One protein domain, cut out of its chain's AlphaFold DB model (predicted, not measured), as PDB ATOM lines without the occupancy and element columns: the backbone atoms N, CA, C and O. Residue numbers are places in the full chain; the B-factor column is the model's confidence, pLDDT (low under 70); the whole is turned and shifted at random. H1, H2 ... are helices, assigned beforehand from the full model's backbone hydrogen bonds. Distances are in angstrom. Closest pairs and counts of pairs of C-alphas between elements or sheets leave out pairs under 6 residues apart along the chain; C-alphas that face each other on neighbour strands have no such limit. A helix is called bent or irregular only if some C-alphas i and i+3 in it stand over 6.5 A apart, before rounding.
ATOM      1  N   PRO A   2     261.594 301.568 427.179       57.94
ATOM      2  CA  PRO A   2     260.921 301.678 425.885       57.94
ATOM      3  C   PRO A   2     261.545 300.709 424.869       57.94
ATOM      4  O   PRO A   2     262.748 300.437 424.917       57.94
ATOM      5  N   SER A   3     260.719 300.136 423.987       76.38
ATOM      6  CA  SER A   3     261.204 299.292 422.890       76.38
ATOM      7  C   SER A   3     262.070 300.124 421.937       76.38
ATOM      8  O   SER A   3     261.891 301.336 421.837       76.38
ATOM      9  N   LYS A   4     262.996 299.490 421.201       78.50
ATOM     10  CA  LYS A   4     263.839 300.194 420.208       78.50
ATOM     11  C   LYS A   4     262.997 301.008 419.213       78.50
ATOM     12  O   LYS A   4     263.379 302.121 418.865       78.50
ATOM     13  N   SER A   5     261.841 300.475 418.816       81.12
ATOM     14  CA  SER A   5     260.870 301.145 417.949       81.12
ATOM     15  C   SER A   5     260.258 302.384 418.604       81.12
ATOM     16  O   SER A   5     260.161 303.422 417.958       81.12
ATOM     17  N   GLN A   6     259.889 302.312 419.890       83.94
ATOM     18  CA  GLN A   6     259.345 303.462 420.613       83.94
ATOM     19  C   GLN A   6     260.398 304.561 420.776       83.94
ATOM     20  O   GLN A   6     260.103 305.716 420.507       83.94
ATOM     21  N   THR A   7     261.646 304.204 421.097       86.56
ATOM     22  CA  THR A   7     262.760 305.164 421.160       86.56
ATOM     23  C   THR A   7     262.983 305.875 419.821       86.56
ATOM     24  O   THR A   7     263.282 307.066 419.797       86.56
ATOM     25  N   TYR A   8     262.827 305.166 418.698       88.62
ATOM     26  CA  TYR A   8     262.936 305.762 417.364       88.62
ATOM     27  C   TYR A   8     261.768 306.704 417.042       88.62
ATOM     28  O   TYR A   8     261.987 307.802 416.535       88.62
ATOM     29  N   LEU A   9     260.534 306.314 417.375       89.25
ATOM     30  CA  LEU A   9     259.363 307.178 417.208       89.25
ATOM     31  C   LEU A   9     259.471 308.437 418.074       89.25
ATOM     32  O   LEU A   9     259.240 309.537 417.581       89.25
ATOM     33  N   ASP A  10     259.892 308.295 419.329       89.69
ATOM     34  CA  ASP A  10     260.103 309.427 420.230       89.69
ATOM     35  C   ASP A  10     261.180 310.377 419.685       89.69
ATOM     36  O   ASP A  10     261.034 311.589 419.798       89.69
ATOM     37  N   LEU A  11     262.222 309.853 419.026       90.81
ATOM     38  CA  LEU A  11     263.248 310.663 418.363       90.81
ATOM     39  C   LEU A  11     262.703 311.449 417.160       90.81
ATOM     40  O   LEU A  11     263.057 312.615 416.997       90.81
ATOM     41  N   ILE A  12     261.864 310.835 416.320       92.75
ATOM     42  CA  ILE A  12     261.263 311.508 415.154       92.75
ATOM     43  C   ILE A  12     260.276 312.592 415.603       92.75
ATOM     44  O   ILE A  12     260.248 313.683 415.041       92.75
ATOM     45  N   PHE A  13     259.463 312.299 416.617       94.00
ATOM     46  CA  PHE A  13     258.404 313.194 417.082       94.00
ATOM     47  C   PHE A  13     258.852 314.182 418.166       94.00
ATOM     48  O   PHE A  13     258.040 315.003 418.597       94.00
ATOM     49  N   CYS A  14     260.114 314.152 418.615       93.06
ATOM     50  CA  CYS A  14     260.578 315.094 419.636       93.06
ATOM     51  C   CYS A  14     260.652 316.536 419.123       93.06
ATOM     52  O   CYS A  14     260.544 317.467 419.917       93.06
ATOM     53  N   ASP A  15     260.866 316.726 417.820       93.81
ATOM     54  CA  ASP A  15     261.016 318.045 417.218       93.81
ATOM     55  C   ASP A  15     260.577 318.059 415.747       93.81
ATOM     56  O   ASP A  15     260.786 317.099 415.005       93.81
ATOM     57  N   LYS A  16     259.976 319.173 415.319       94.50
ATOM     58  CA  LYS A  16     259.457 319.346 413.957       94.50
ATOM     59  C   LYS A  16     260.579 319.362 412.920       94.50
ATOM     60  O   LYS A  16     260.387 318.784 411.860       94.50
ATOM     61  N   ILE A  17     261.741 319.948 413.225       93.50
ATOM     62  CA  ILE A  17     262.873 319.978 412.283       93.50
ATOM     63  C   ILE A  17     263.408 318.562 412.076       93.50
ATOM     64  O   ILE A  17     263.557 318.129 410.939       93.50
ATOM     65  N   LYS A  18     263.591 317.796 413.159       94.75
ATOM     66  CA  LYS A  18     263.982 316.382 413.053       94.75
ATOM     67  C   LYS A  18     262.976 315.544 412.268       94.75
ATOM     68  O   LYS A  18     263.381 314.706 411.469       94.75
ATOM     69  N   PHE A  19     261.677 315.773 412.466       96.31
ATOM     70  CA  PHE A  19     260.649 315.113 411.660       96.31
ATOM     71  C   PHE A  19     260.818 315.442 410.171       96.31
ATOM     72  O   PHE A  19     260.801 314.542 409.337       96.31
ATOM     73  N   GLU A  20     260.994 316.718 409.825       95.31
ATOM     74  CA  GLU A  20     261.217 317.146 408.440       95.31
ATOM     75  C   GLU A  20     262.495 316.535 407.836       95.31
ATOM     76  O   GLU A  20     262.475 316.098 406.687       95.31
ATOM     77  N   GLU A  21     263.588 316.466 408.596       95.25
ATOM     78  CA  GLU A  21     264.863 315.880 408.160       95.25
ATOM     79  C   GLU A  21     264.751 314.370 407.910       95.25
ATOM     80  O   GLU A  21     265.181 313.880 406.864       95.25
ATOM     81  N   GLU A  22     264.151 313.626 408.841       93.62
ATOM     82  CA  GLU A  22     264.081 312.161 408.773       93.62
ATOM     83  C   GLU A  22     262.969 311.665 407.842       93.62
ATOM     84  O   GLU A  22     263.173 310.716 407.082       93.62
ATOM     85  N   VAL A  23     261.790 312.297 407.883       94.00
ATOM     86  CA  VAL A  23     260.600 311.853 407.138       94.00
ATOM     87  C   VAL A  23     260.518 312.513 405.769       94.00
ATOM     88  O   VAL A  23     260.271 311.833 404.778       94.00
ATOM     89  N   LEU A  24     260.745 313.826 405.689       93.12
ATOM     90  CA  LEU A  24     260.577 314.601 404.452       93.12
ATOM     91  C   LEU A  24     261.904 314.883 403.736       93.12
ATOM     92  O   LEU A  24     261.899 315.444 402.643       93.12
ATOM     93  N   ARG A  25     263.040 314.479 404.328       92.81
ATOM     94  CA  ARG A  25     264.400 314.671 403.794       92.81
ATOM     95  C   ARG A  25     264.754 316.139 403.530       92.81
ATOM     96  O   ARG A  25     265.569 316.436 402.655       92.81
ATOM     97  N   VAL A  26     264.164 317.047 404.300       95.31
ATOM     98  CA  VAL A  26     264.379 318.496 404.201       95.31
ATOM     99  C   VAL A  26     265.698 318.872 404.868       95.31
ATOM    100  O   VAL A  26     265.916 318.544 406.027       95.31
ATOM    101  N   LYS A  27     266.561 319.610 404.164       93.00
ATOM    102  CA  LYS A  27     267.824 320.146 404.705       93.00
ATOM    103  C   LYS A  27     267.863 321.668 404.702       93.00
ATOM    104  O   LYS A  27     268.606 322.278 405.466       93.00
ATOM    105  N   CYS A  28     267.084 322.296 403.829       91.94
ATOM    106  CA  CYS A  28     267.041 323.741 403.686       91.94
ATOM    107  C   CYS A  28     265.632 324.251 403.361       91.94
ATOM    108  O   CYS A  28     264.670 323.496 403.242       91.94
ATOM    109  N   ASP A  29     265.497 325.571 403.242       92.25
ATOM    110  CA  ASP A  29     264.203 326.196 402.967       92.25
ATOM    111  C   ASP A  29     263.675 325.934 401.554       92.25
ATOM    112  O   ASP A  29     262.464 325.882 401.351       92.25
ATOM    113  N   GLU A  30     264.572 325.746 400.585       92.50
ATOM    114  CA  GLU A  30     264.180 325.396 399.218       92.50
ATOM    115  C   GLU A  30     263.570 323.992 399.164       92.50
ATOM    116  O   GLU A  30     262.534 323.814 398.525       92.50
ATOM    117  N   ASP A  31     264.100 323.040 399.942       92.94
ATOM    118  CA  ASP A  31     263.510 321.701 400.063       92.94
ATOM    119  C   ASP A  31     262.086 321.779 400.637       92.94
ATOM    120  O   ASP A  31     261.183 321.102 400.155       92.94
ATOM    121  N   ARG A  32     261.832 322.665 401.617       94.25
ATOM    122  CA  ARG A  32     260.473 322.873 402.157       94.25
ATOM    123  C   ARG A  32     259.501 323.378 401.095       94.25
ATOM    124  O   ARG A  32     258.350 322.946 401.061       94.25
ATOM    125  N   LYS A  33     259.943 324.294 400.227       94.12
ATOM    126  CA  LYS A  33     259.123 324.800 399.113       94.12
ATOM    127  C   LYS A  33     258.858 323.710 398.077       94.12
ATOM    128  O   LYS A  33     257.750 323.654 397.549       94.12
ATOM    129  N   GLU A  34     259.838 322.850 397.804       92.25
ATOM    130  CA  GLU A  34     259.680 321.705 396.902       92.25
ATOM    131  C   GLU A  34     258.688 320.681 397.467       92.25
ATOM    132  O   GLU A  34     257.719 320.338 396.789       92.25
ATOM    133  N   VAL A  35     258.851 320.285 398.735       92.62
ATOM    134  CA  VAL A  35     257.903 319.417 399.453       92.62
ATOM    135  C   VAL A  35     256.499 320.013 399.419       92.62
ATOM    136  O   VAL A  35     255.541 319.321 399.074       92.62
ATOM    137  N   MET A  36     256.369 321.314 399.701       94.19
ATOM    138  CA  MET A  36     255.089 322.010 399.601       94.19
ATOM    139  C   MET A  36     254.506 321.902 398.190       94.19
ATOM    140  O   MET A  36     253.333 321.571 398.047       94.19
ATOM    141  N   SER A  37     255.299 322.153 397.146       91.88
ATOM    142  CA  SER A  37     254.830 322.068 395.759       91.88
ATOM    143  C   SER A  37     254.324 320.669 395.402       91.88
ATOM    144  O   SER A  37     253.293 320.558 394.740       91.88
ATOM    145  N   LEU A  38     255.020 319.616 395.844       91.56
ATOM    146  CA  LEU A  38     254.623 318.226 395.602       91.56
ATOM    147  C   LEU A  38     253.307 317.897 396.310       91.56
ATOM    148  O   LEU A  38     252.362 317.427 395.679       91.56
ATOM    149  N   ILE A  39     253.218 318.228 397.600       92.12
ATOM    150  CA  ILE A  39     252.011 318.015 398.404       92.12
ATOM    151  C   ILE A  39     250.817 318.766 397.806       92.12
ATOM    152  O   ILE A  39     249.729 318.207 397.698       92.12
ATOM    153  N   CYS A  40     251.003 320.015 397.371       91.69
ATOM    154  CA  CYS A  40     249.926 320.808 396.775       91.69
ATOM    155  C   CYS A  40     249.378 320.173 395.495       91.69
ATOM    156  O   CYS A  40     248.160 320.147 395.312       91.69
ATOM    157  N   SER A  41     250.257 319.655 394.633       89.19
ATOM    158  CA  SER A  41     249.851 319.007 393.382       89.19
ATOM    159  C   SER A  41     249.044 317.730 393.644       89.19
ATOM    160  O   SER A  41     248.003 317.503 393.018       89.19
ATOM    161  N   GLU A  42     249.458 316.950 394.648       92.06
ATOM    162  CA  GLU A  42     248.752 315.738 395.072       92.06
ATOM    163  C   GLU A  42     247.377 316.072 395.676       92.06
ATOM    164  O   GLU A  42     246.367 315.483 395.292       92.06
ATOM    165  N   ILE A  43     247.298 317.092 396.541       92.88
ATOM    166  CA  ILE A  43     246.033 317.567 397.128       92.88
ATOM    167  C   ILE A  43     245.073 318.078 396.043       92.88
ATOM    168  O   ILE A  43     243.891 317.736 396.058       92.88
ATOM    169  N   CYS A  44     245.558 318.858 395.070       90.75
ATOM    170  CA  CYS A  44     244.733 319.366 393.964       90.75
ATOM    171  C   CYS A  44     244.231 318.255 393.025       90.75
ATOM    172  O   CYS A  44     243.256 318.461 392.292       90.75
ATOM    173  N   SER A  45     244.879 317.091 393.050       88.12
ATOM    174  CA  SER A  45     244.528 315.905 392.264       88.12
ATOM    175  C   SER A  45     243.716 314.872 393.057       88.12
ATOM    176  O   SER A  45     243.171 313.937 392.458       88.12
ATOM    177  N   ASP A  46     243.588 315.038 394.378       90.31
ATOM    178  CA  ASP A  46     242.853 314.117 395.242       90.31
ATOM    179  C   ASP A  46     241.380 314.002 394.821       90.31
ATOM    180  O   ASP A  46     240.673 314.985 394.602       90.31
ATOM    181  N   LYS A  47     240.870 312.770 394.742       86.62
ATOM    182  CA  LYS A  47     239.527 312.495 394.205       86.62
ATOM    183  C   LYS A  47     238.399 313.136 395.014       86.62
ATOM    184  O   LYS A  47     237.317 313.358 394.457       86.62
ATOM    185  N   LYS A  48     238.603 313.353 396.315       87.69
ATOM    186  CA  LYS A  48     237.600 313.950 397.198       87.69
ATOM    187  C   LYS A  48     237.728 315.466 397.169       87.69
ATOM    188  O   LYS A  48     236.740 316.134 396.882       87.69
ATOM    189  N   LEU A  49     238.933 315.991 397.385       91.25
ATOM    190  CA  LEU A  49     239.164 317.429 397.507       91.25
ATOM    191  C   LEU A  49     239.172 318.172 396.184       91.25
ATOM    192  O   LEU A  49     238.718 319.309 396.149       91.25
ATOM    193  N   ALA A  50     239.592 317.553 395.079       91.62
ATOM    194  CA  ALA A  50     239.618 318.228 393.783       91.62
ATOM    195  C   ALA A  50     238.241 318.803 393.403       91.62
ATOM    196  O   ALA A  50     238.168 319.866 392.798       91.62
ATOM    197  N   LYS A  51     237.139 318.169 393.825       93.31
ATOM    198  CA  LYS A  51     235.767 318.669 393.608       93.31
ATOM    199  C   LYS A  51     235.444 319.982 394.334       93.31
ATOM    200  O   LYS A  51     234.398 320.554 394.055       93.31
ATOM    201  N   HIS A  52     236.323 320.423 395.228       94.12
ATOM    202  CA  HIS A  52     236.187 321.612 396.065       94.12
ATOM    203  C   HIS A  52     237.312 322.626 395.863       94.12
ATOM    204  O   HIS A  52     237.168 323.759 396.280       94.12
ATOM    205  N   ILE A  53     238.441 322.268 395.247       94.38
ATOM    206  CA  ILE A  53     239.577 323.203 395.104       94.38
ATOM    207  C   ILE A  53     240.126 323.292 393.682       94.38
ATOM    208  O   ILE A  53     240.891 324.199 393.388       94.38
ATOM    209  N   ASN A  54     239.776 322.365 392.788       95.06
ATOM    210  CA  ASN A  54     240.339 322.297 391.443       95.06
ATOM    211  C   ASN A  54     239.332 322.846 390.423       95.06
ATOM    212  O   ASN A  54     238.269 322.256 390.215       95.06
ATOM    213  N   PHE A  55     239.677 323.938 389.735       95.81
ATOM    214  CA  PHE A  55     238.796 324.597 388.765       95.81
ATOM    215  C   PHE A  55     238.386 323.686 387.595       95.81
ATOM    216  O   PHE A  55     237.334 323.897 386.998       95.81
ATOM    217  N   LEU A  56     239.157 322.633 387.297       93.25
ATOM    218  CA  LEU A  56     238.787 321.613 386.307       93.25
ATOM    219  C   LEU A  56     237.629 320.714 386.758       93.25
ATOM    220  O   LEU A  56     237.078 319.977 385.937       93.25
ATOM    221  N   LYS A  57     237.325 320.678 388.059       94.62
ATOM    222  CA  LYS A  57     236.412 319.709 388.680       94.62
ATOM    223  C   LYS A  57     235.224 320.355 389.387       94.62
ATOM    224  O   LYS A  57     234.188 319.694 389.481       94.62
ATOM    225  N   ILE A  58     235.357 321.589 389.877       95.19
ATOM    226  CA  ILE A  58     234.232 322.323 390.473       95.19
ATOM    227  C   ILE A  58     233.168 322.638 389.414       95.19
ATOM    228  O   ILE A  58     233.478 322.781 388.230       95.19
ATOM    229  N   LYS A  59     231.905 322.752 389.836       92.88
ATOM    230  CA  LYS A  59     230.804 323.145 388.941       92.88
ATOM    231  C   LYS A  59     230.520 324.639 389.016       92.88
ATOM    232  O   LYS A  59     230.121 325.226 388.015       92.88
ATOM    233  N   THR A  60     230.746 325.231 390.186       94.31
ATOM    234  CA  THR A  60     230.652 326.669 390.448       94.31
ATOM    235  C   THR A  60     231.785 327.096 391.383       94.31
ATOM    236  O   THR A  60     232.253 326.318 392.209       94.31
ATOM    237  N   VAL A  61     232.213 328.356 391.298       94.25
ATOM    238  CA  VAL A  61     233.166 328.988 392.230       94.25
ATOM    239  C   VAL A  61     232.628 328.975 393.665       94.25
ATOM    240  O   VAL A  61     233.398 329.029 394.620       94.25
ATOM    241  N   ASN A  62     231.312 328.841 393.845       93.00
ATOM    242  CA  ASN A  62     230.714 328.681 395.166       93.00
ATOM    243  C   ASN A  62     231.066 327.356 395.851       93.00
ATOM    244  O   ASN A  62     231.032 327.322 397.080       93.00
ATOM    245  N   ASP A  63     231.445 326.330 395.083       93.12
ATOM    246  CA  ASP A  63     231.876 325.024 395.600       93.12
ATOM    247  C   ASP A  63     233.284 325.076 396.215       93.12
ATOM    248  O   ASP A  63     233.721 324.081 396.796       93.12
ATOM    249  N   LEU A  64     234.001 326.203 396.068       94.12
ATOM    250  CA  LEU A  64     235.361 326.348 396.575       94.12
ATOM    251  C   LEU A  64     235.403 326.254 398.103       94.12
ATOM    252  O   LEU A  64     234.911 327.152 398.787       94.12
ATOM    253  N   ASP A  65     236.030 325.208 398.623       92.75
ATOM    254  CA  ASP A  65     236.140 324.937 400.055       92.75
ATOM    255  C   ASP A  65     237.524 324.357 400.380       92.75
ATOM    256  O   ASP A  65     237.978 323.393 399.760       92.75
ATOM    257  N   PHE A  66     238.198 324.972 401.353       92.56
ATOM    258  CA  PHE A  66     239.569 324.658 401.749       92.56
ATOM    259  C   PHE A  66     239.668 324.001 403.136       92.56
ATOM    260  O   PHE A  66     240.776 323.657 403.560       92.56
ATOM    261  N   ASP A  67     238.549 323.757 403.828       90.50
ATOM    262  CA  ASP A  67     238.541 323.225 405.200       90.50
ATOM    263  C   ASP A  67     239.243 321.859 405.305       90.50
ATOM    264  O   ASP A  67     239.944 321.554 406.275       90.50
ATOM    265  N   GLY A  68     239.127 321.035 404.260       89.94
ATOM    266  CA  GLY A  68     239.742 319.710 404.200       89.94
ATOM    267  C   GLY A  68     241.240 319.686 403.866       89.94
ATOM    268  O   GLY A  68     241.856 318.621 403.957       89.94
ATOM    269  N   VAL A  69     241.859 320.818 403.505       92.12
ATOM    270  CA  VAL A  69     243.247 320.858 402.995       92.12
ATOM    271  C   VAL A  69     244.258 320.410 404.049       92.12
ATOM    272  O   VAL A  69     245.118 319.581 403.760       92.12
ATOM    273  N   ASN A  70     244.134 320.888 405.292       91.50
ATOM    274  CA  ASN A  70     245.043 320.477 406.370       91.50
ATOM    275  C   ASN A  70     244.927 318.976 406.674       91.50
ATOM    276  O   ASN A  70     245.929 318.322 406.945       91.50
ATOM    277  N   ILE A  71     243.718 318.415 406.594       92.19
ATOM    278  CA  ILE A  71     243.497 316.980 406.806       92.19
ATOM    279  C   ILE A  71     244.188 316.175 405.701       92.19
ATOM    280  O   ILE A  71     244.867 315.193 405.996       92.19
ATOM    281  N   ALA A  72     244.065 316.609 404.446       93.50
ATOM    282  CA  ALA A  72     244.748 316.002 403.302       93.50
ATOM    283  C   ALA A  72     246.269 316.029 403.466       93.50
ATOM    284  O   ALA A  72     246.951 315.027 403.263       93.50
ATOM    285  N   PHE A  73     246.791 317.175 403.900       94.50
ATOM    286  CA  PHE A  73     248.209 317.361 404.163       94.50
ATOM    287  C   PHE A  73     248.705 316.365 405.218       94.50
ATOM    288  O   PHE A  73     249.699 315.674 405.005       94.50
ATOM    289  N   VAL A  74     247.983 316.228 406.337       94.88
ATOM    290  CA  VAL A  74     248.312 315.247 407.383       94.88
ATOM    291  C   VAL A  74     248.272 313.816 406.850       94.88
ATOM    292  O   VAL A  74     249.120 313.013 407.225       94.88
ATOM    293  N   GLN A  75     247.325 313.482 405.970       93.06
ATOM    294  CA  GLN A  75     247.265 312.153 405.354       93.06
ATOM    295  C   GLN A  75     248.500 311.856 404.496       93.06
ATOM    296  O   GLN A  75     249.001 310.734 404.542       93.06
ATOM    297  N   LEU A  76     249.019 312.851 403.773       94.25
ATOM    298  CA  LEU A  76     250.245 312.716 402.984       94.25
ATOM    299  C   LEU A  76     251.486 312.585 403.875       94.25
ATOM    300  O   LEU A  76     252.280 311.672 403.675       94.25
ATOM    301  N   LEU A  77     251.607 313.409 404.923       94.75
ATOM    302  CA  LEU A  77     252.682 313.265 405.918       94.75
ATOM    303  C   LEU A  77     252.661 311.887 406.587       94.75
ATOM    304  O   LEU A  77     253.703 311.261 406.772       94.75
ATOM    305  N   LEU A  78     251.466 311.400 406.929       94.81
ATOM    306  CA  LEU A  78     251.294 310.071 407.492       94.81
ATOM    307  C   LEU A  78     251.713 308.998 406.480       94.81
ATOM    308  O   LEU A  78     252.381 308.051 406.871       94.81
ATOM    309  N   ALA A  79     251.364 309.126 405.200       93.25
ATOM    310  CA  ALA A  79     251.780 308.172 404.173       93.25
ATOM    311  C   ALA A  79     253.313 308.079 404.048       93.25
ATOM    312  O   ALA A  79     253.845 306.966 404.054       93.25
ATOM    313  N   GLU A  80     254.013 309.216 404.030       93.50
ATOM    314  CA  GLU A  80     255.483 309.267 403.989       93.50
ATOM    315  C   GLU A  80     256.116 308.652 405.240       93.50
ATOM    316  O   GLU A  80     256.983 307.780 405.146       93.50
ATOM    317  N   LEU A  81     255.612 309.011 406.427       94.44
ATOM    318  CA  LEU A  81     256.055 308.404 407.680       94.44
ATOM    319  C   LEU A  81     255.878 306.884 407.646       94.44
ATOM    320  O   LEU A  81     256.789 306.139 407.986       94.44
ATOM    321  N   LEU A  82     254.712 306.401 407.219       93.00
ATOM    322  CA  LEU A  82     254.435 304.971 407.141       93.00
ATOM    323  C   LEU A  82     255.356 304.244 406.160       93.00
ATOM    324  O   LEU A  82     255.686 303.082 406.404       93.00
ATOM    325  N   SER A  83     255.758 304.901 405.072       92.12
ATOM    326  CA  SER A  83     256.766 304.374 404.154       92.12
ATOM    327  C   SER A  83     258.110 304.207 404.869       92.12
ATOM    328  O   SER A  83     258.650 303.100 404.913       92.12
ATOM    329  N   LEU A  84     258.581 305.255 405.553       93.06
ATOM    330  CA  LEU A  84     259.825 305.223 406.328       93.06
ATOM    331  C   LEU A  84     259.806 304.142 407.420       93.06
ATOM    332  O   LEU A  84     260.771 303.400 407.586       93.06
ATOM    333  N   LEU A  85     258.706 304.012 408.167       92.00
ATOM    334  CA  LEU A  85     258.605 303.019 409.241       92.00
ATOM    335  C   LEU A  85     258.681 301.580 408.709       92.00
ATOM    336  O   LEU A  85     259.265 300.718 409.368       92.00
ATOM    337  N   LYS A  86     258.149 301.320 407.506       90.62
ATOM    338  CA  LYS A  86     258.318 300.026 406.829       90.62
ATOM    339  C   LYS A  86     259.774 299.784 406.440       90.62
ATOM    340  O   LYS A  86     260.274 298.691 406.679       90.62
ATOM    341  N   GLU A  87     260.470 300.790 405.906       91.19
ATOM    342  CA  GLU A  87     261.905 300.693 405.583       91.19
ATOM    343  C   GLU A  87     262.765 300.413 406.827       91.19
ATOM    344  O   GLU A  87     263.772 299.707 406.758       91.19
ATOM    345  N   LYS A  88     262.353 300.928 407.990       89.06
ATOM    346  CA  LYS A  88     263.004 300.686 409.287       89.06
ATOM    347  C   LYS A  88     262.575 299.379 409.964       89.06
ATOM    348  O   LYS A  88     262.984 299.130 411.096       89.06
ATOM    349  N   ASN A  89     261.817 298.527 409.271       89.44
ATOM    350  CA  ASN A  89     261.353 297.218 409.737       89.44
ATOM    351  C   ASN A  89     260.492 297.262 411.014       89.44
ATOM    352  O   ASN A  89     260.540 296.329 411.819       89.44
ATOM    353  N   LEU A  90     259.693 298.318 411.212       89.81
ATOM    354  CA  LEU A  90     258.677 298.303 412.268       89.81
ATOM    355  C   LEU A  90     257.566 297.306 411.923       89.81
ATOM    356  O   LEU A  90     257.188 297.124 410.762       89.81
ATOM    357  N   THR A  91     257.014 296.668 412.951       88.44
ATOM    358  CA  THR A  91     255.942 295.686 412.795       88.44
ATOM    359  C   THR A  91     254.627 296.347 412.385       88.44
ATOM    360  O   THR A  91     254.371 297.527 412.640       88.44
ATOM    361  N   PHE A  92     253.731 295.555 411.794       87.88
ATOM    362  CA  PHE A  92     252.388 296.009 411.430       87.88
ATOM    363  C   PHE A  92     251.620 296.605 412.625       87.88
ATOM    364  O   PHE A  92     250.969 297.637 412.485       87.88
ATOM    365  N   VAL A  93     251.731 295.991 413.809       88.62
ATOM    366  CA  VAL A  93     251.045 296.450 415.027       88.62
ATOM    367  C   VAL A  93     251.563 297.819 415.473       88.62
ATOM    368  O   VAL A  93     250.773 298.698 415.811       88.62
ATOM    369  N   GLU A  94     252.879 298.036 415.431       87.50
ATOM    370  CA  GLU A  94     253.486 299.329 415.774       87.50
ATOM    371  C   GLU A  94     253.055 300.428 414.798       87.50
ATOM    372  O   GLU A  94     252.685 301.525 415.216       87.50
ATOM    373  N   ILE A  95     253.016 300.112 413.503       89.06
ATOM    374  CA  ILE A  95     252.524 301.018 412.462       89.06
ATOM    375  C   ILE A  95     251.051 301.396 412.691       89.06
ATOM    376  O   ILE A  95     250.689 302.572 412.599       89.06
ATOM    377  N   GLU A  96     250.189 300.430 413.012       90.56
ATOM    378  CA  GLU A  96     248.776 300.700 413.303       90.56
ATOM    379  C   GLU A  96     248.591 301.570 414.552       90.56
ATOM    380  O   GLU A  96     247.702 302.428 414.581       90.56
ATOM    381  N   ASN A  97     249.457 301.413 415.556       89.44
ATOM    382  CA  ASN A  97     249.456 302.272 416.738       89.44
ATOM    383  C   ASN A  97     249.822 303.719 416.384       89.44
ATOM    384  O   ASN A  97     249.152 304.639 416.855       89.44
ATOM    385  N   VAL A  98     250.815 303.938 415.513       89.62
ATOM    386  CA  VAL A  98     251.191 305.286 415.046       89.62
ATOM    387  C   VAL A  98     250.020 305.974 414.343       89.62
ATOM    388  O   VAL A  98     249.709 307.120 414.665       89.62
ATOM    389  N   LYS A  99     249.310 305.269 413.452       90.25
ATOM    390  CA  LYS A  99     248.153 305.821 412.717       90.25
ATOM    391  C   LYS A  99     247.036 306.329 413.626       90.25
ATOM    392  O   LYS A  99     246.324 307.257 413.257       90.25
ATOM    393  N   LYS A 100     246.842 305.688 414.780       92.06
ATOM    394  CA  LYS A 100     245.749 305.983 415.720       92.06
ATOM    395  C   LYS A 100     246.190 306.885 416.876       92.06
ATOM    396  O   LYS A 100     245.345 307.332 417.655       92.06
ATOM    397  N   ASN A 101     247.488 307.163 417.003       93.88
ATOM    398  CA  ASN A 101     248.015 307.965 418.095       93.88
ATOM    399  C   ASN A 101     247.655 309.448 417.909       93.88
ATOM    400  O   ASN A 101     248.178 310.145 417.038       93.88
ATOM    401  N   LYS A 102     246.784 309.953 418.790       94.25
ATOM    402  CA  LYS A 102     246.304 311.341 418.763       94.25
ATOM    403  C   LYS A 102     247.422 312.376 418.905       94.25
ATOM    404  O   LYS A 102     247.309 313.445 418.316       94.25
ATOM    405  N   GLN A 103     248.476 312.089 419.670       94.00
ATOM    406  CA  GLN A 103     249.586 313.028 419.856       94.00
ATOM    407  C   GLN A 103     250.395 313.185 418.564       94.00
ATOM    408  O   GLN A 103     250.684 314.309 418.167       94.00
ATOM    409  N   TYR A 104     250.671 312.085 417.861       94.25
ATOM    410  CA  TYR A 104     251.384 312.113 416.580       94.25
ATOM    411  C   TYR A 104     250.559 312.773 415.471       94.25
ATOM    412  O   TYR A 104     251.077 313.588 414.711       94.25
ATOM    413  N   LEU A 105     249.252 312.496 415.418       94.69
ATOM    414  CA  LEU A 105     248.349 313.180 414.488       94.69
ATOM    415  C   LEU A 105     248.275 314.685 414.771       94.69
ATOM    416  O   LEU A 105     248.340 315.483 413.838       94.69
ATOM    417  N   LYS A 106     248.198 315.085 416.049       95.69
ATOM    418  CA  LYS A 106     248.237 316.498 416.445       95.69
ATOM    419  C   LYS A 106     249.557 317.155 416.035       95.69
ATOM    420  O   LYS A 106     249.532 318.252 415.489       95.69
ATOM    421  N   PHE A 107     250.685 316.478 416.237       96.69
ATOM    422  CA  PHE A 107     251.999 316.967 415.824       96.69
ATOM    423  C   PHE A 107     252.065 317.233 414.312       96.69
ATOM    424  O   PHE A 107     252.475 318.315 413.893       96.69
ATOM    425  N   MET A 108     251.615 316.280 413.490       96.19
ATOM    426  CA  MET A 108     251.592 316.442 412.031       96.19
ATOM    427  C   MET A 108     250.615 317.531 411.586       96.19
ATOM    428  O   MET A 108     250.906 318.255 410.639       96.19
ATOM    429  N   TYR A 109     249.484 317.688 412.276       96.25
ATOM    430  CA  TYR A 109     248.539 318.770 412.008       96.25
ATOM    431  C   TYR A 109     249.132 320.149 412.328       96.25
ATOM    432  O   TYR A 109     248.997 321.089 411.552       96.25
ATOM    433  N   GLU A 110     249.853 320.288 413.440       96.44
ATOM    434  CA  GLU A 110     250.587 321.523 413.733       96.44
ATOM    435  C   GLU A 110     251.665 321.802 412.679       96.44
ATOM    436  O   GLU A 110     251.855 322.951 412.278       96.44
ATOM    437  N   LEU A 111     252.360 320.761 412.206       96.06
ATOM    438  CA  LEU A 111     253.336 320.890 411.126       96.06
ATOM    439  C   LEU A 111     252.666 321.348 409.823       96.06
ATOM    440  O   LEU A 111     253.137 322.304 409.209       96.06
ATOM    441  N   SER A 112     251.536 320.749 409.434       95.25
ATOM    442  CA  SER A 112     250.799 321.164 408.236       95.25
ATOM    443  C   SER A 112     250.329 322.614 408.338       95.25
ATOM    444  O   SER A 112     250.440 323.364 407.372       95.25
ATOM    445  N   GLN A 113     249.881 323.057 409.517       94.69
ATOM    446  CA  GLN A 113     249.518 324.454 409.748       94.69
ATOM    447  C   GLN A 113     250.709 325.409 409.601       94.69
ATOM    448  O   GLN A 113     250.537 326.509 409.074       94.69
ATOM    449  N   ILE A 114     251.911 325.012 410.029       94.12
ATOM    450  CA  ILE A 114     253.134 325.807 409.826       94.12
ATOM    451  C   ILE A 114     253.439 325.941 408.330       94.12
ATOM    452  O   ILE A 114     253.672 327.057 407.859       94.12
ATOM    453  N   TYR A 115     253.375 324.838 407.579       94.50
ATOM    454  CA  TYR A 115     253.563 324.847 406.126       94.50
ATOM    455  C   TYR A 115     252.523 325.721 405.432       94.50
ATOM    456  O   TYR A 115     252.888 326.614 404.672       94.50
ATOM    457  N   MET A 116     251.240 325.535 405.739       93.12
ATOM    458  CA  MET A 116     250.166 326.336 405.155       93.12
ATOM    459  C   MET A 116     250.306 327.814 405.513       93.12
ATOM    460  O   MET A 116     250.184 328.661 404.636       93.12
ATOM    461  N   ARG A 117     250.641 328.167 406.758       92.88
ATOM    462  CA  ARG A 117     250.839 329.573 407.144       92.88
ATOM    463  C   ARG A 117     251.993 330.219 406.378       92.88
ATOM    464  O   ARG A 117     251.871 331.360 405.944       92.88
ATOM    465  N   ARG A 118     253.113 329.509 406.229       93.69
ATOM    466  CA  ARG A 118     254.337 330.058 405.631       93.69
ATOM    467  C   ARG A 118     254.334 330.018 404.103       93.69
ATOM    468  O   ARG A 118     254.893 330.904 403.463       93.69
ATOM    469  N   PHE A 119     253.710 328.999 403.527       94.31
ATOM    470  CA  PHE A 119     253.798 328.660 402.111       94.31
ATOM    471  C   PHE A 119     252.428 328.543 401.424       94.31
ATOM    472  O   PHE A 119     252.355 328.013 400.317       94.31
ATOM    473  N   SER A 120     251.346 329.081 402.006       92.94
ATOM    474  CA  SER A 120     250.006 329.110 401.382       92.94
ATOM    475  C   SER A 120     250.026 329.648 399.954       92.94
ATOM    476  O   SER A 120     249.297 329.160 399.099       92.94
ATOM    477  N   GLY A 121     250.889 330.627 399.666       93.94
ATOM    478  CA  GLY A 121     251.047 331.164 398.318       93.94
ATOM    479  C   GLY A 121     251.451 330.107 397.283       93.94
ATOM    480  O   GLY A 121     251.084 330.250 396.124       93.94
ATOM    481  N   ILE A 122     252.171 329.047 397.668       93.94
ATOM    482  CA  ILE A 122     252.481 327.909 396.784       93.94
ATOM    483  C   ILE A 122     251.213 327.085 396.528       93.94
ATOM    484  O   ILE A 122     250.903 326.806 395.372       93.94
ATOM    485  N   PHE A 123     250.438 326.783 397.573       94.25
ATOM    486  CA  PHE A 123     249.176 326.045 397.455       94.25
ATOM    487  C   PHE A 123     248.161 326.754 396.558       94.25
ATOM    488  O   PHE A 123     247.686 326.185 395.578       94.25
ATOM    489  N   TYR A 124     247.872 328.026 396.834       95.56
ATOM    490  CA  TYR A 124     246.899 328.771 396.040       95.56
ATOM    491  C   TYR A 124     247.384 329.014 394.609       95.56
ATOM    492  O   TYR A 124     246.567 329.046 393.695       95.56
ATOM    493  N   LYS A 125     248.700 329.122 394.369       94.56
ATOM    494  CA  LYS A 125     249.233 329.139 392.997       94.56
ATOM    495  C   LYS A 125     248.904 327.854 392.250       94.56
ATOM    496  O   LYS A 125     248.581 327.944 391.070       94.56
ATOM    497  N   GLU A 126     248.975 326.705 392.913       93.38
ATOM    498  CA  GLU A 126     248.635 325.420 392.304       93.38
ATOM    499  C   GLU A 126     247.137 325.309 392.016       93.38
ATOM    500  O   GLU A 126     246.749 324.958 390.905       93.38
ATOM    501  N   VAL A 127     246.291 325.753 392.947       95.31
ATOM    502  CA  VAL A 127     244.846 325.888 392.711       95.31
ATOM    503  C   VAL A 127     244.574 326.769 391.486       95.31
ATOM    504  O   VAL A 127     243.856 326.358 390.577       95.31
ATOM    505  N   VAL A 128     245.197 327.946 391.388       95.38
ATOM    506  CA  VAL A 128     245.031 328.851 390.236       95.38
ATOM    507  C   VAL A 128     245.602 328.269 388.940       95.38
ATOM    508  O   VAL A 128     245.052 328.528 387.870       95.38
ATOM    509  N   ASN A 129     246.652 327.445 388.985       93.56
ATOM    510  CA  ASN A 129     247.144 326.763 387.783       93.56
ATOM    511  C   ASN A 129     246.035 325.913 387.141       93.56
ATOM    512  O   ASN A 129     245.873 325.962 385.923       93.56
TER     513      ASN A 129
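What this domain is: This is residues 2 to 129 of the 359 residues of an uncharacterized protein of Arcobacter sp (UniProt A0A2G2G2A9). Two long helices, H5 and H7a, cross in the middle of an elongated body; H1, H2 and H6 lie toward one end, and H3, the small H4, H7b and the loop of residues 54 to 68 toward the other. H7 is bent, and its second arm H7b turns off to pack on H3. The printed part has 128 residues with seven named helices, H1 to H7 in chain order, no named strand, and is all helix. It is compact, with a radius of gyration of the C-alphas of 15.8 A, and spans 53 by 31 by 22 A.

How they stand to each other: H1, residues 4 to 13, and H2, residues 16 to 23, touch only at the corner, Ile 12 and Phe 19 having the closest C-alphas at 5.1 A. H5, residues 69 to 87, is the hub and touches four helices. With residues 80 to 84 alone it only just touches H2, with 3 pairs of C-alphas within 8 A, the closest Leu 81 and Val 23 at 5.7 A. H3, residues 29 to 45, touches H5 at C-alphas 43 and 72, their closest, 6.5 A apart. H4, residues 50 to 53, touches H3 only at the corner, and only just, with 3 pairs of C-alphas within 8 A, the closest Cys 44 and Ala 50 at 5.2 A. H6, residues 92 to 100, forms a helical hairpin with H5 at a shallow tilt of 19 degrees; they only just touch, with 3 pairs, the closest C-alphas being Leu 82 and Ile 95 at 6.9 A. H7, residues 102 to 129, was assigned as one helix by its hydrogen bonds but is bent, C-alphas 118 and 121 being 8.1 A apart; its arms H7a, residues 102 to 118, and H7b, residues 121 to 129, are about perpendicular at 76 degrees. H7a touches H5 at a steep tilt of 59 degrees, opposite ways, the closest C-alphas being Val 74 and Met 108 at 5.8 A. H7b touches H3, the closest C-alphas being Cys 40 and Phe 123 at 5.3 A. Every O i to N i+4 pair is within hydrogen-bond range in H1, H2, H3, H5, H6, H7a and H7b; H4 is too short for such a pair.

Where its parts are: H1 begins at C-alpha 4, (263.839, 300.194, 420.208), and H7b ends at C-alpha 129, (247.144, 326.763, 387.783). From first to last C-alpha, H3 measures 24.6 A, H5 27.6 A and H7a 24.2 A.

The domain as a whole: The C-alphas farthest apart, Pro 2 and Thr 60, are 52.9 A apart. The printed part has no cut; the link from H4 to H5, 15 residues, is long, and the others are tight. The mean pLDDT of the printed part is 92.1, with residue 2 alone under 70.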